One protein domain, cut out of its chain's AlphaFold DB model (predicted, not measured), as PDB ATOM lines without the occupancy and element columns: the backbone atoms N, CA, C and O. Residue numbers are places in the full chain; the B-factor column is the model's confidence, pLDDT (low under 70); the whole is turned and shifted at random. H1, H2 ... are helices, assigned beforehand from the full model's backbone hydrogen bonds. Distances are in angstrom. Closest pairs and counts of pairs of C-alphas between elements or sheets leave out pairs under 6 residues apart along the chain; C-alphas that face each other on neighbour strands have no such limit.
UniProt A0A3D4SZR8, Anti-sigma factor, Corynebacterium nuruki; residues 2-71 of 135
ATOM      1  N   ALA A   2     152.498 180.428 113.487       42.84
ATOM      2  CA  ALA A   2     152.551 180.636 112.039       42.84
ATOM      3  C   ALA A   2     151.307 180.002 111.413       42.84
ATOM      4  O   ALA A   2     151.316 178.823 111.055       42.84
ATOM      5  N   GLU A   3     150.218 180.761 111.354       46.44
ATOM      6  CA  GLU A   3     148.976 180.258 110.784       46.44
ATOM      7  C   GLU A   3     149.127 180.135 109.262       46.44
ATOM      8  O   GLU A   3     149.408 181.091 108.532       46.44
ATOM      9  N   LYS A   4     149.057 178.889 108.789       52.72
ATOM     10  CA  LYS A   4     149.140 178.531 107.376       52.72
ATOM     11  C   LYS A   4     147.858 179.003 106.697       52.72
ATOM     12  O   LYS A   4     146.879 178.268 106.673       52.72
ATOM     13  N   PHE A   5     147.891 180.187 106.098       54.22
ATOM     14  CA  PHE A   5     146.905 180.595 105.100       54.22
ATOM     15  C   PHE A   5     146.973 179.622 103.914       54.22
ATOM     16  O   PHE A   5     147.903 179.667 103.100       54.22
ATOM     17  N   ARG A   6     146.054 178.652 103.905       56.59
ATOM     18  CA  ARG A   6     145.944 177.593 102.896       56.59
ATOM     19  C   ARG A   6     145.128 178.102 101.709       56.59
ATOM     20  O   ARG A   6     144.188 178.860 101.889       56.59
ATOM     21  N   LEU A   7     145.493 177.657 100.511       53.16
ATOM     22  CA  LEU A   7     144.670 177.783  99.306       53.16
ATOM     23  C   LEU A   7     143.482 176.813  99.427       53.16
ATOM     24  O   LEU A   7     143.633 175.749 100.038       53.16
ATOM     25  N   THR A   8     142.316 177.164  98.881       52.81
ATOM     26  CA  THR A   8     141.146 176.267  98.894       52.81
ATOM     27  C   THR A   8     141.422 174.997  98.079       52.81
ATOM     28  O   THR A   8     142.358 174.947  97.279       52.81
ATOM     29  N   ALA A   9     140.587 173.964  98.236       53.00
ATOM     30  CA  ALA A   9     140.653 172.733  97.434       53.00
ATOM     31  C   ALA A   9     140.572 172.982  95.907       53.00
ATOM     32  O   ALA A   9     140.901 172.099  95.123       53.00
ATOM     33  N   VAL A  10     140.195 174.200  95.498       51.16
ATOM     34  CA  VAL A  10     140.135 174.680  94.114       51.16
ATOM     35  C   VAL A  10     141.301 175.636  93.809       51.16
ATOM     36  O   VAL A  10     141.174 176.521  92.994       51.16
ATOM     37  N   GLY A  11     142.453 175.566  94.476       75.56
ATOM     38  CA  GLY A  11     143.656 176.319  94.077       75.56
ATOM     39  C   GLY A  11     143.564 177.860  94.084       75.56
ATOM     40  O   GLY A  11     144.550 178.499  93.722       75.56
ATOM     41  N   HIS A  12     142.445 178.449  94.513       88.25
ATOM     42  CA  HIS A  12     142.216 179.892  94.609       88.25
ATOM     43  C   HIS A  12     142.555 180.415  96.012       88.25
ATOM     44  O   HIS A  12     142.656 179.663  96.991       88.25
ATOM     45  N   LEU A  13     142.744 181.731  96.105       88.31
ATOM     46  CA  LEU A  13     142.870 182.435  97.381       88.31
ATOM     47  C   LEU A  13     141.550 182.326  98.157       88.31
ATOM     48  O   LEU A  13     140.476 182.430  97.575       88.31
ATOM     49  N   THR A  14     141.623 182.094  99.468       89.94
ATOM     50  CA  THR A  14     140.426 182.163 100.319       89.94
ATOM     51  C   THR A  14     140.031 183.636 100.497       89.94
ATOM     52  O   THR A  14     140.914 184.502 100.452       89.94
ATOM     53  N   PRO A  15     138.747 183.955 100.731       89.44
ATOM     54  CA  PRO A  15     138.309 185.340 100.912       89.44
ATOM     55  C   PRO A  15     139.027 186.046 102.074       89.44
ATOM     56  O   PRO A  15     139.286 187.247 101.988       89.44
ATOM     57  N   GLU A  16     139.425 185.308 103.115       90.88
ATOM     58  CA  GLU A  16     140.217 185.822 104.237       90.88
ATOM     59  C   GLU A  16     141.622 186.235 103.791       90.88
ATOM     60  O   GLU A  16     142.116 187.287 104.191       90.88
ATOM     61  N   VAL A  17     142.270 185.440 102.927       92.00
ATOM     62  CA  VAL A  17     143.581 185.798 102.366       92.00
ATOM     63  C   VAL A  17     143.456 187.003 101.445       92.00
ATOM     64  O   VAL A  17     144.333 187.865 101.455       92.00
ATOM     65  N   THR A  18     142.389 187.073 100.651       93.00
ATOM     66  CA  THR A  18     142.131 188.205  99.756       93.00
ATOM     67  C   THR A  18     141.959 189.490 100.573       93.00
ATOM     68  O   THR A  18     142.662 190.463 100.296       93.00
ATOM     69  N   ALA A  19     141.160 189.465 101.647       92.75
ATOM     70  CA  ALA A  19     140.989 190.604 102.552       92.75
ATOM     71  C   ALA A  19     142.313 191.001 103.226       92.75
ATOM     72  O   ALA A  19     142.772 192.132 103.075       92.75
ATOM     73  N   ALA A  20     143.014 190.043 103.845       92.88
ATOM     74  CA  ALA A  20     144.303 190.294 104.492       92.88
ATOM     75  C   ALA A  20     145.373 190.820 103.514       92.88
ATOM     76  O   ALA A  20     146.238 191.609 103.894       92.88
ATOM     77  N   LEU A  21     145.334 190.413 102.240       92.94
ATOM     78  CA  LEU A  21     146.221 190.939 101.199       92.94
ATOM     79  C   LEU A  21     145.890 192.391 100.829       92.94
ATOM     80  O   LEU A  21     146.796 193.153 100.486       92.94
ATOM     81  N   VAL A  22     144.607 192.755 100.820       94.12
ATOM     82  CA  VAL A  22     144.152 194.119 100.520       94.12
ATOM     83  C   VAL A  22     144.460 195.068 101.672       94.12
ATOM     84  O   VAL A  22     144.888 196.194 101.408       94.12
ATOM     85  N   ASP A  23     144.311 194.597 102.906       91.81
ATOM     86  CA  ASP A  23     144.566 195.374 104.120       91.81
ATOM     87  C   ASP A  23     146.056 195.428 104.495       91.81
ATOM     88  O   ASP A  23     146.485 196.337 105.196       91.81
ATOM     89  N   GLY A  24     146.879 194.524 103.950       93.81
ATOM     90  CA  GLY A  24     148.326 194.491 104.197       93.81
ATOM     91  C   GLY A  24     148.732 193.695 105.441       93.81
ATOM     92  O   GLY A  24     149.880 193.772 105.867       93.81
ATOM     93  N   GLU A  25     147.823 192.886 105.976       95.50
ATOM     94  CA  GLU A  25     147.980 192.112 107.216       95.50
ATOM     95  C   GLU A  25     148.655 190.742 107.003       95.50
ATOM     96  O   GLU A  25     148.880 189.967 107.936       95.50
ATOM     97  N   LEU A  26     149.005 190.396 105.759       91.75
ATOM     98  CA  LEU A  26     149.719 189.155 105.473       91.75
ATOM     99  C   LEU A  26     151.197 189.234 105.872       91.75
ATOM    100  O   LEU A  26     151.920 190.166 105.530       91.75
ATOM    101  N   SER A  27     151.701 188.151 106.473       91.50
ATOM    102  CA  SER A  27     153.149 187.955 106.618       91.50
ATOM    103  C   SER A  27     153.856 188.028 105.255       91.50
ATOM    104  O   SER A  27     153.331 187.543 104.251       91.50
ATOM    105  N   ARG A  28     155.093 188.544 105.216       88.44
ATOM    106  CA  ARG A  28     155.873 188.727 103.969       88.44
ATOM    107  C   ARG A  28     155.895 187.490 103.061       88.44
ATOM    108  O   ARG A  28     155.785 187.595 101.841       88.44
ATOM    109  N   GLY A  29     156.036 186.302 103.653       87.00
ATOM    110  CA  GLY A  29     156.041 185.041 102.912       87.00
ATOM    111  C   GLY A  29     154.680 184.700 102.296       87.00
ATOM    112  O   GLY A  29     154.624 184.242 101.156       87.00
ATOM    113  N   ALA A  30     153.587 184.936 103.026       86.44
ATOM    114  CA  ALA A  30     152.229 184.732 102.524       86.44
ATOM    115  C   ALA A  30     151.868 185.760 101.445       86.44
ATOM    116  O   ALA A  30     151.354 185.385 100.393       86.44
ATOM    117  N   GLU A  31     152.237 187.022 101.656       91.94
ATOM    118  CA  GLU A  31     152.032 188.105 100.697       91.94
ATOM    119  C   GLU A  31     152.739 187.817  99.362       91.94
ATOM    120  O   GLU A  31     152.139 187.946  98.294       91.94
ATOM    121  N   ASN A  32     153.999 187.361  99.395       90.81
ATOM    122  CA  ASN A  32     154.731 187.005  98.178       90.81
ATOM    123  C   ASN A  32     154.057 185.854  97.414       90.81
ATOM    124  O   ASN A  32     153.900 185.936  96.196       90.81
ATOM    125  N   ARG A  33     153.613 184.800  98.113       90.12
ATOM    126  CA  ARG A  33     152.895 183.679  97.480       90.12
ATOM    127  C   ARG A  33     151.577 184.131  96.854       90.12
ATOM    128  O   ARG A  33     151.302 183.772  95.712       90.12
ATOM    129  N   ALA A  34     150.806 184.958  97.559       90.75
ATOM    130  CA  ALA A  34     149.558 185.507  97.041       90.75
ATOM    131  C   ALA A  34     149.806 186.361  95.787       90.75
ATOM    132  O   ALA A  34     149.170 186.151  94.759       90.75
ATOM    133  N   LYS A  35     150.807 187.252  95.808       91.31
ATOM    134  CA  LYS A  35     151.190 188.064  94.640       91.31
ATOM    135  C   LYS A  35     151.598 187.220  93.434       91.31
ATOM    136  O   LYS A  35     151.224 187.563  92.315       91.31
ATOM    137  N   VAL A  36     152.349 186.136  93.642       91.19
ATOM    138  CA  VAL A  36     152.697 185.192  92.567       91.19
ATOM    139  C   VAL A  36     151.436 184.538  92.000       91.19
ATOM    140  O   VAL A  36     151.276 184.502  90.782       91.19
ATOM    141  N   HIS A  37     150.508 184.105  92.854       90.69
ATOM    142  CA  HIS A  37     149.240 183.521  92.417       90.69
ATOM    143  C   HIS A  37     148.409 184.496  91.558       90.69
ATOM    144  O   HIS A  37     147.906 184.105  90.509       90.69
ATOM    145  N   LEU A  38     148.352 185.786  91.912       91.94
ATOM    146  CA  LEU A  38     147.635 186.808  91.128       91.94
ATOM    147  C   LEU A  38     148.169 187.002  89.700       91.94
ATOM    148  O   LEU A  38     147.445 187.486  88.823       91.94
ATOM    149  N   VAL A  39     149.439 186.670  89.447       91.31
ATOM    150  CA  VAL A  39     150.010 186.721  88.092       91.31
ATOM    151  C   VAL A  39     149.407 185.621  87.222       91.31
ATOM    152  O   VAL A  39     149.071 185.882  86.069       91.31
ATOM    153  N   SER A  40     149.216 184.432  87.790       85.94
ATOM    154  CA  SER A  40     148.758 183.248  87.064       85.94
ATOM    155  C   SER A  40     147.235 183.094  87.045       85.94
ATOM    156  O   SER A  40     146.704 182.564  86.076       85.94
ATOM    157  N   CYS A  41     146.522 183.584  88.064       90.19
ATOM    158  CA  CYS A  41     145.068 183.460  88.174       90.19
ATOM    159  C   CYS A  41     144.359 184.802  87.886       90.19
ATOM    160  O   CYS A  41     144.561 185.774  88.625       90.19
ATOM    161  N   PRO A  42     143.543 184.902  86.817       89.75
ATOM    162  CA  PRO A  42     142.779 186.112  86.513       89.75
ATOM    163  C   PRO A  42     141.575 186.322  87.446       89.75
ATOM    164  O   PRO A  42     141.238 187.471  87.715       89.75
ATOM    165  N   GLU A  43     140.970 185.254  87.966       91.06
ATOM    166  CA  GLU A  43     139.785 185.314  88.837       91.06
ATOM    167  C   GLU A  43     140.119 185.956  90.183       91.06
ATOM    168  O   GLU A  43     139.592 187.016  90.509       91.06
ATOM    169  N   CYS A  44     141.128 185.440  90.890       92.56
ATOM    170  CA  CYS A  44     141.568 186.062  92.139       92.56
ATOM    171  C   CYS A  44     142.093 187.491  91.934       92.56
ATOM    172  O   CYS A  44     142.072 188.322  92.841       92.56
ATOM    173  N   ARG A  45     142.570 187.822  90.728       94.38
ATOM    174  CA  ARG A  45     142.946 189.199  90.391       94.38
ATOM    175  C   ARG A  45     141.727 190.112  90.283       94.38
ATOM    176  O   ARG A  45     141.852 191.284  90.635       94.38
ATOM    177  N   ALA A  46     140.603 189.616  89.773       93.56
ATOM    178  CA  ALA A  46     139.344 190.350  89.750       93.56
ATOM    179  C   ALA A  46     138.825 190.567  91.179       93.56
ATOM    180  O   ALA A  46     138.618 191.714  91.562       93.56
ATOM    181  N   GLU A  47     138.787 189.520  92.004       92.25
ATOM    182  CA  GLU A  47     138.347 189.605  93.405       92.25
ATOM    183  C   GLU A  47     139.167 190.614  94.226       92.25
ATOM    184  O   GLU A  47     138.615 191.499  94.879       92.25
ATOM    185  N   VAL A  48     140.505 190.566  94.131       95.06
ATOM    186  CA  VAL A  48     141.379 191.543  94.812       95.06
ATOM    187  C   VAL A  48     141.109 192.970  94.326       95.06
ATOM    188  O   VAL A  48     141.209 193.921  95.102       95.06
ATOM    189  N   ARG A  49     140.794 193.166  93.039       95.44
ATOM    190  CA  ARG A  49     140.457 194.498  92.509       95.44
ATOM    191  C   ARG A  49     139.135 194.997  93.075       95.44
ATOM    192  O   ARG A  49     139.070 196.164  93.450       95.44
ATOM    193  N   GLU A  50     138.125 194.142  93.147       94.12
ATOM    194  CA  GLU A  50     136.818 194.481  93.710       94.12
ATOM    195  C   GLU A  50     136.926 194.832  95.195       94.12
ATOM    196  O   GLU A  50     136.488 195.910  95.600       94.12
ATOM    197  N   GLN A  51     137.621 194.012  95.991       94.06
ATOM    198  CA  GLN A  51     137.862 194.322  97.403       94.06
ATOM    199  C   GLN A  51     138.653 195.622  97.592       94.06
ATOM    200  O   GLN A  51     138.315 196.423  98.460       94.06
ATOM    201  N   ARG A  52     139.665 195.902  96.756       95.00
ATOM    202  CA  ARG A  52     140.393 197.186  96.809       95.00
ATOM    203  C   ARG A  52     139.494 198.380  96.530       95.00
ATOM    204  O   ARG A  52     139.623 199.401  97.205       95.00
ATOM    205  N   GLN A  53     138.605 198.264  95.546       94.62
ATOM    206  CA  GLN A  53     137.640 199.317  95.236       94.62
ATOM    207  C   GLN A  53     136.659 199.518  96.392       94.62
ATOM    208  O   GLN A  53     136.415 200.658  96.782       94.62
ATOM    209  N   ALA A  54     136.147 198.436  96.979       91.81
ATOM    210  CA  ALA A  54     135.280 198.500  98.151       91.81
ATOM    211  C   ALA A  54     135.981 199.190  99.336       91.81
ATOM    212  O   ALA A  54     135.453 200.156  99.887       91.81
ATOM    213  N   ALA A  55     137.214 198.784  99.655       90.06
ATOM    214  CA  ALA A  55     138.016 199.394 100.713       90.06
ATOM    215  C   ALA A  55     138.302 200.884 100.450       90.06
ATOM    216  O   ALA A  55     138.279 201.703 101.368       90.06
ATOM    217  N   GLN A  56     138.550 201.270  99.194       90.75
ATOM    218  CA  GLN A  56     138.754 202.672  98.824       90.75
ATOM    219  C   GLN A  56     137.479 203.508  98.989       90.75
ATOM    220  O   GLN A  56     137.554 204.615  99.518       90.75
ATOM    221  N   ARG A  57     136.319 202.982  98.579       90.75
ATOM    222  CA  ARG A  57     135.026 203.654  98.773       90.75
ATOM    223  C   ARG A  57     134.725 203.863 100.252       90.75
ATOM    224  O   ARG A  57     134.305 204.953 100.621       90.75
ATOM    225  N   LEU A  58     134.996 202.861 101.091       88.00
ATOM    226  CA  LEU A  58     134.800 202.973 102.535       88.00
ATOM    227  C   LEU A  58     135.697 204.056 103.147       88.00
ATOM    228  O   LEU A  58     135.216 204.875 103.924       88.00
ATOM    229  N   ARG A  59     136.975 204.112 102.748       86.31
ATOM    230  CA  ARG A  59     137.895 205.176 103.180       86.31
ATOM    231  C   ARG A  59     137.424 206.567 102.751       86.31
ATOM    232  O   ARG A  59     137.412 207.469 103.578       86.31
ATOM    233  N   GLY A  60     136.990 206.727 101.499       85.25
ATOM    234  CA  GLY A  60     136.471 208.008 101.004       85.25
ATOM    235  C   GLY A  60     135.187 208.443 101.718       85.25
ATOM    236  O   GLY A  60     135.056 209.598 102.108       85.25
ATOM    237  N   ALA A  61     134.266 207.505 101.963       83.44
ATOM    238  CA  ALA A  61     133.053 207.775 102.729       83.44
ATOM    239  C   ALA A  61     133.376 208.180 104.177       83.44
ATOM    240  O   ALA A  61     132.815 209.153 104.676       83.44
ATOM    241  N   ALA A  62     134.315 207.487 104.830       80.00
ATOM    242  CA  ALA A  62     134.769 207.828 106.177       80.00
ATOM    243  C   ALA A  62     135.396 209.230 106.236       80.00
ATOM    244  O   ALA A  62     135.105 209.985 107.158       80.00
ATOM    245  N   GLU A  63     136.192 209.611 105.234       77.50
ATOM    246  CA  GLU A  63     136.765 210.957 105.128       77.50
ATOM    247  C   GLU A  63     135.673 212.033 105.023       77.50
ATOM    248  O   GLU A  63     135.719 213.027 105.744       77.50
ATOM    249  N   THR A  64     134.639 211.800 104.205       74.38
ATOM    250  CA  THR A  64     133.506 212.734 104.071       74.38
ATOM    251  C   THR A  64     132.600 212.783 105.304       74.38
ATOM    252  O   THR A  64     132.126 213.854 105.669       74.38
ATOM    253  N   ALA A  65     132.365 211.647 105.967       73.00
ATOM    254  CA  ALA A  65     131.440 211.539 107.094       73.00
ATOM    255  C   ALA A  65     132.042 212.042 108.416       73.00
ATOM    256  O   ALA A  65     131.322 212.584 109.249       73.00
ATOM    257  N   LEU A  66     133.357 211.889 108.609       67.12
ATOM    258  CA  LEU A  66     134.069 212.313 109.824       67.12
ATOM    259  C   LEU A  66     134.602 213.754 109.734       67.12
ATOM    260  O   LEU A  66     135.402 214.162 110.572       67.12
ATOM    261  N   GLY A  67     134.172 214.526 108.729       66.06
ATOM    262  CA  GLY A  67     134.576 215.923 108.554       66.06
ATOM    263  C   GLY A  67     136.045 216.105 108.165       66.06
ATOM    264  O   GLY A  67     136.617 217.151 108.456       66.06
ATOM    265  N   GLY A  68     136.653 215.101 107.523       66.31
ATOM    266  CA  GLY A  68     138.066 215.108 107.162       66.31
ATOM    267  C   GLY A  68     138.960 214.966 108.391       66.31
ATOM    268  O   GLY A  68     139.408 215.951 108.976       66.31
ATOM    269  N   ILE A  69     139.270 213.726 108.786       72.12
ATOM    270  CA  ILE A  69     140.348 213.488 109.754       72.12
ATOM    271  C   ILE A  69     141.648 213.944 109.092       72.12
ATOM    272  O   ILE A  69     142.230 213.249 108.260       72.12
ATOM    273  N   HIS A  70     142.097 215.140 109.454       75.81
ATOM    274  CA  HIS A  70     143.316 215.728 108.932       75.81
ATOM    275  C   HIS A  70     144.402 215.738 110.000       75.81
ATOM    276  O   HIS A  70     144.159 215.981 111.182       75.81
ATOM    277  N   ALA A  71     145.636 215.493 109.565       81.81
ATOM    278  CA  ALA A  71     146.795 215.651 110.424       81.81
ATOM    279  C   ALA A  71     146.885 217.103 110.940       81.81
ATOM    280  O   ALA A  71     146.712 218.035 110.142       81.81
TER     281      ALA A  71
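AT A GLANCE: This is residues 2 to 71 of the 135 residues of the protein "Anti-sigma factor" of Corynebacterium nuruki (UniProt A0A3D4SZR8). The short helix H2 and the long helix H3 meet at a corner and make a V with one short arm and one long arm, and the small helix H1 sits in its opening, packed on the first part of H3. H3 makes most of the length, and past this cluster residues 61 to 67, of which 61 to 65 belong to H3, stick out free, while the unnamed stretch of residues 2 to 14 lies at the end of the domain where the helices gather. The printed part has 70 residues with three named helices, in the order H1, H2, H3, and no named strand; the class is all helix. The whole is loose, with a radius of gyration of the C-alphas of 14.5 A, and elongated, spanning 44 by 27 by 18 A.

IN THESE COORDINATES: Residues 2 to 14 hold no named element, and their C-alphas lie 10 to 20 A from the mean of all C-alphas. H1 is residues 15 to 23, from C-alpha 15 at (138.309, 185.340, 100.912), and measures 12.3 A from first to last C-alpha. H2 is residues 28 to 40 and measures 19.1 A. H3, the longest helix, is residues 42 to 65 and measures 34.6 A, from C-alpha 42 at (142.779, 186.112, 86.513) to C-alpha 65 at (131.440, 211.539, 107.094).

HOW THE PARTS SIT: H1 and H2 are close but not clearly touching; their closest C-alphas, those of Leu 21 and Glu 31, are 6.5 A apart. Their lines are only just about perpendicular, at 71 degrees. H1 touches H3, which meets it with residues 44 to 52 alone; the closest C-alphas, those of Thr 18 and Val 48, are 6.0 A apart. H1 and H3 run the same way at a steep tilt of 53 degrees. H2 and H3 touch only at the corner by their link, and only just, with 3 pairs of C-alphas within 8 A; the closest are those of Leu 38 and Arg 45, 5.3 A apart. They run opposite ways at a steep tilt of 61 degrees, with their centres 19.1 A apart. In H1 and H3 every O i to N i+4 pair is within hydrogen-bond range, and in H2 8 of 9 are.

THE WHOLE: The two C-alphas farthest apart, those of Ala 9 and Ala 71, are 45.3 A apart. The printed part has no cut. The links from H1 to H2 and from H2 to H3 are tight, with 4 residues and 1 residue. The mean pLDDT of the printed part is 83.3, and residues 2 to 10 and 66 to 68 are under 70.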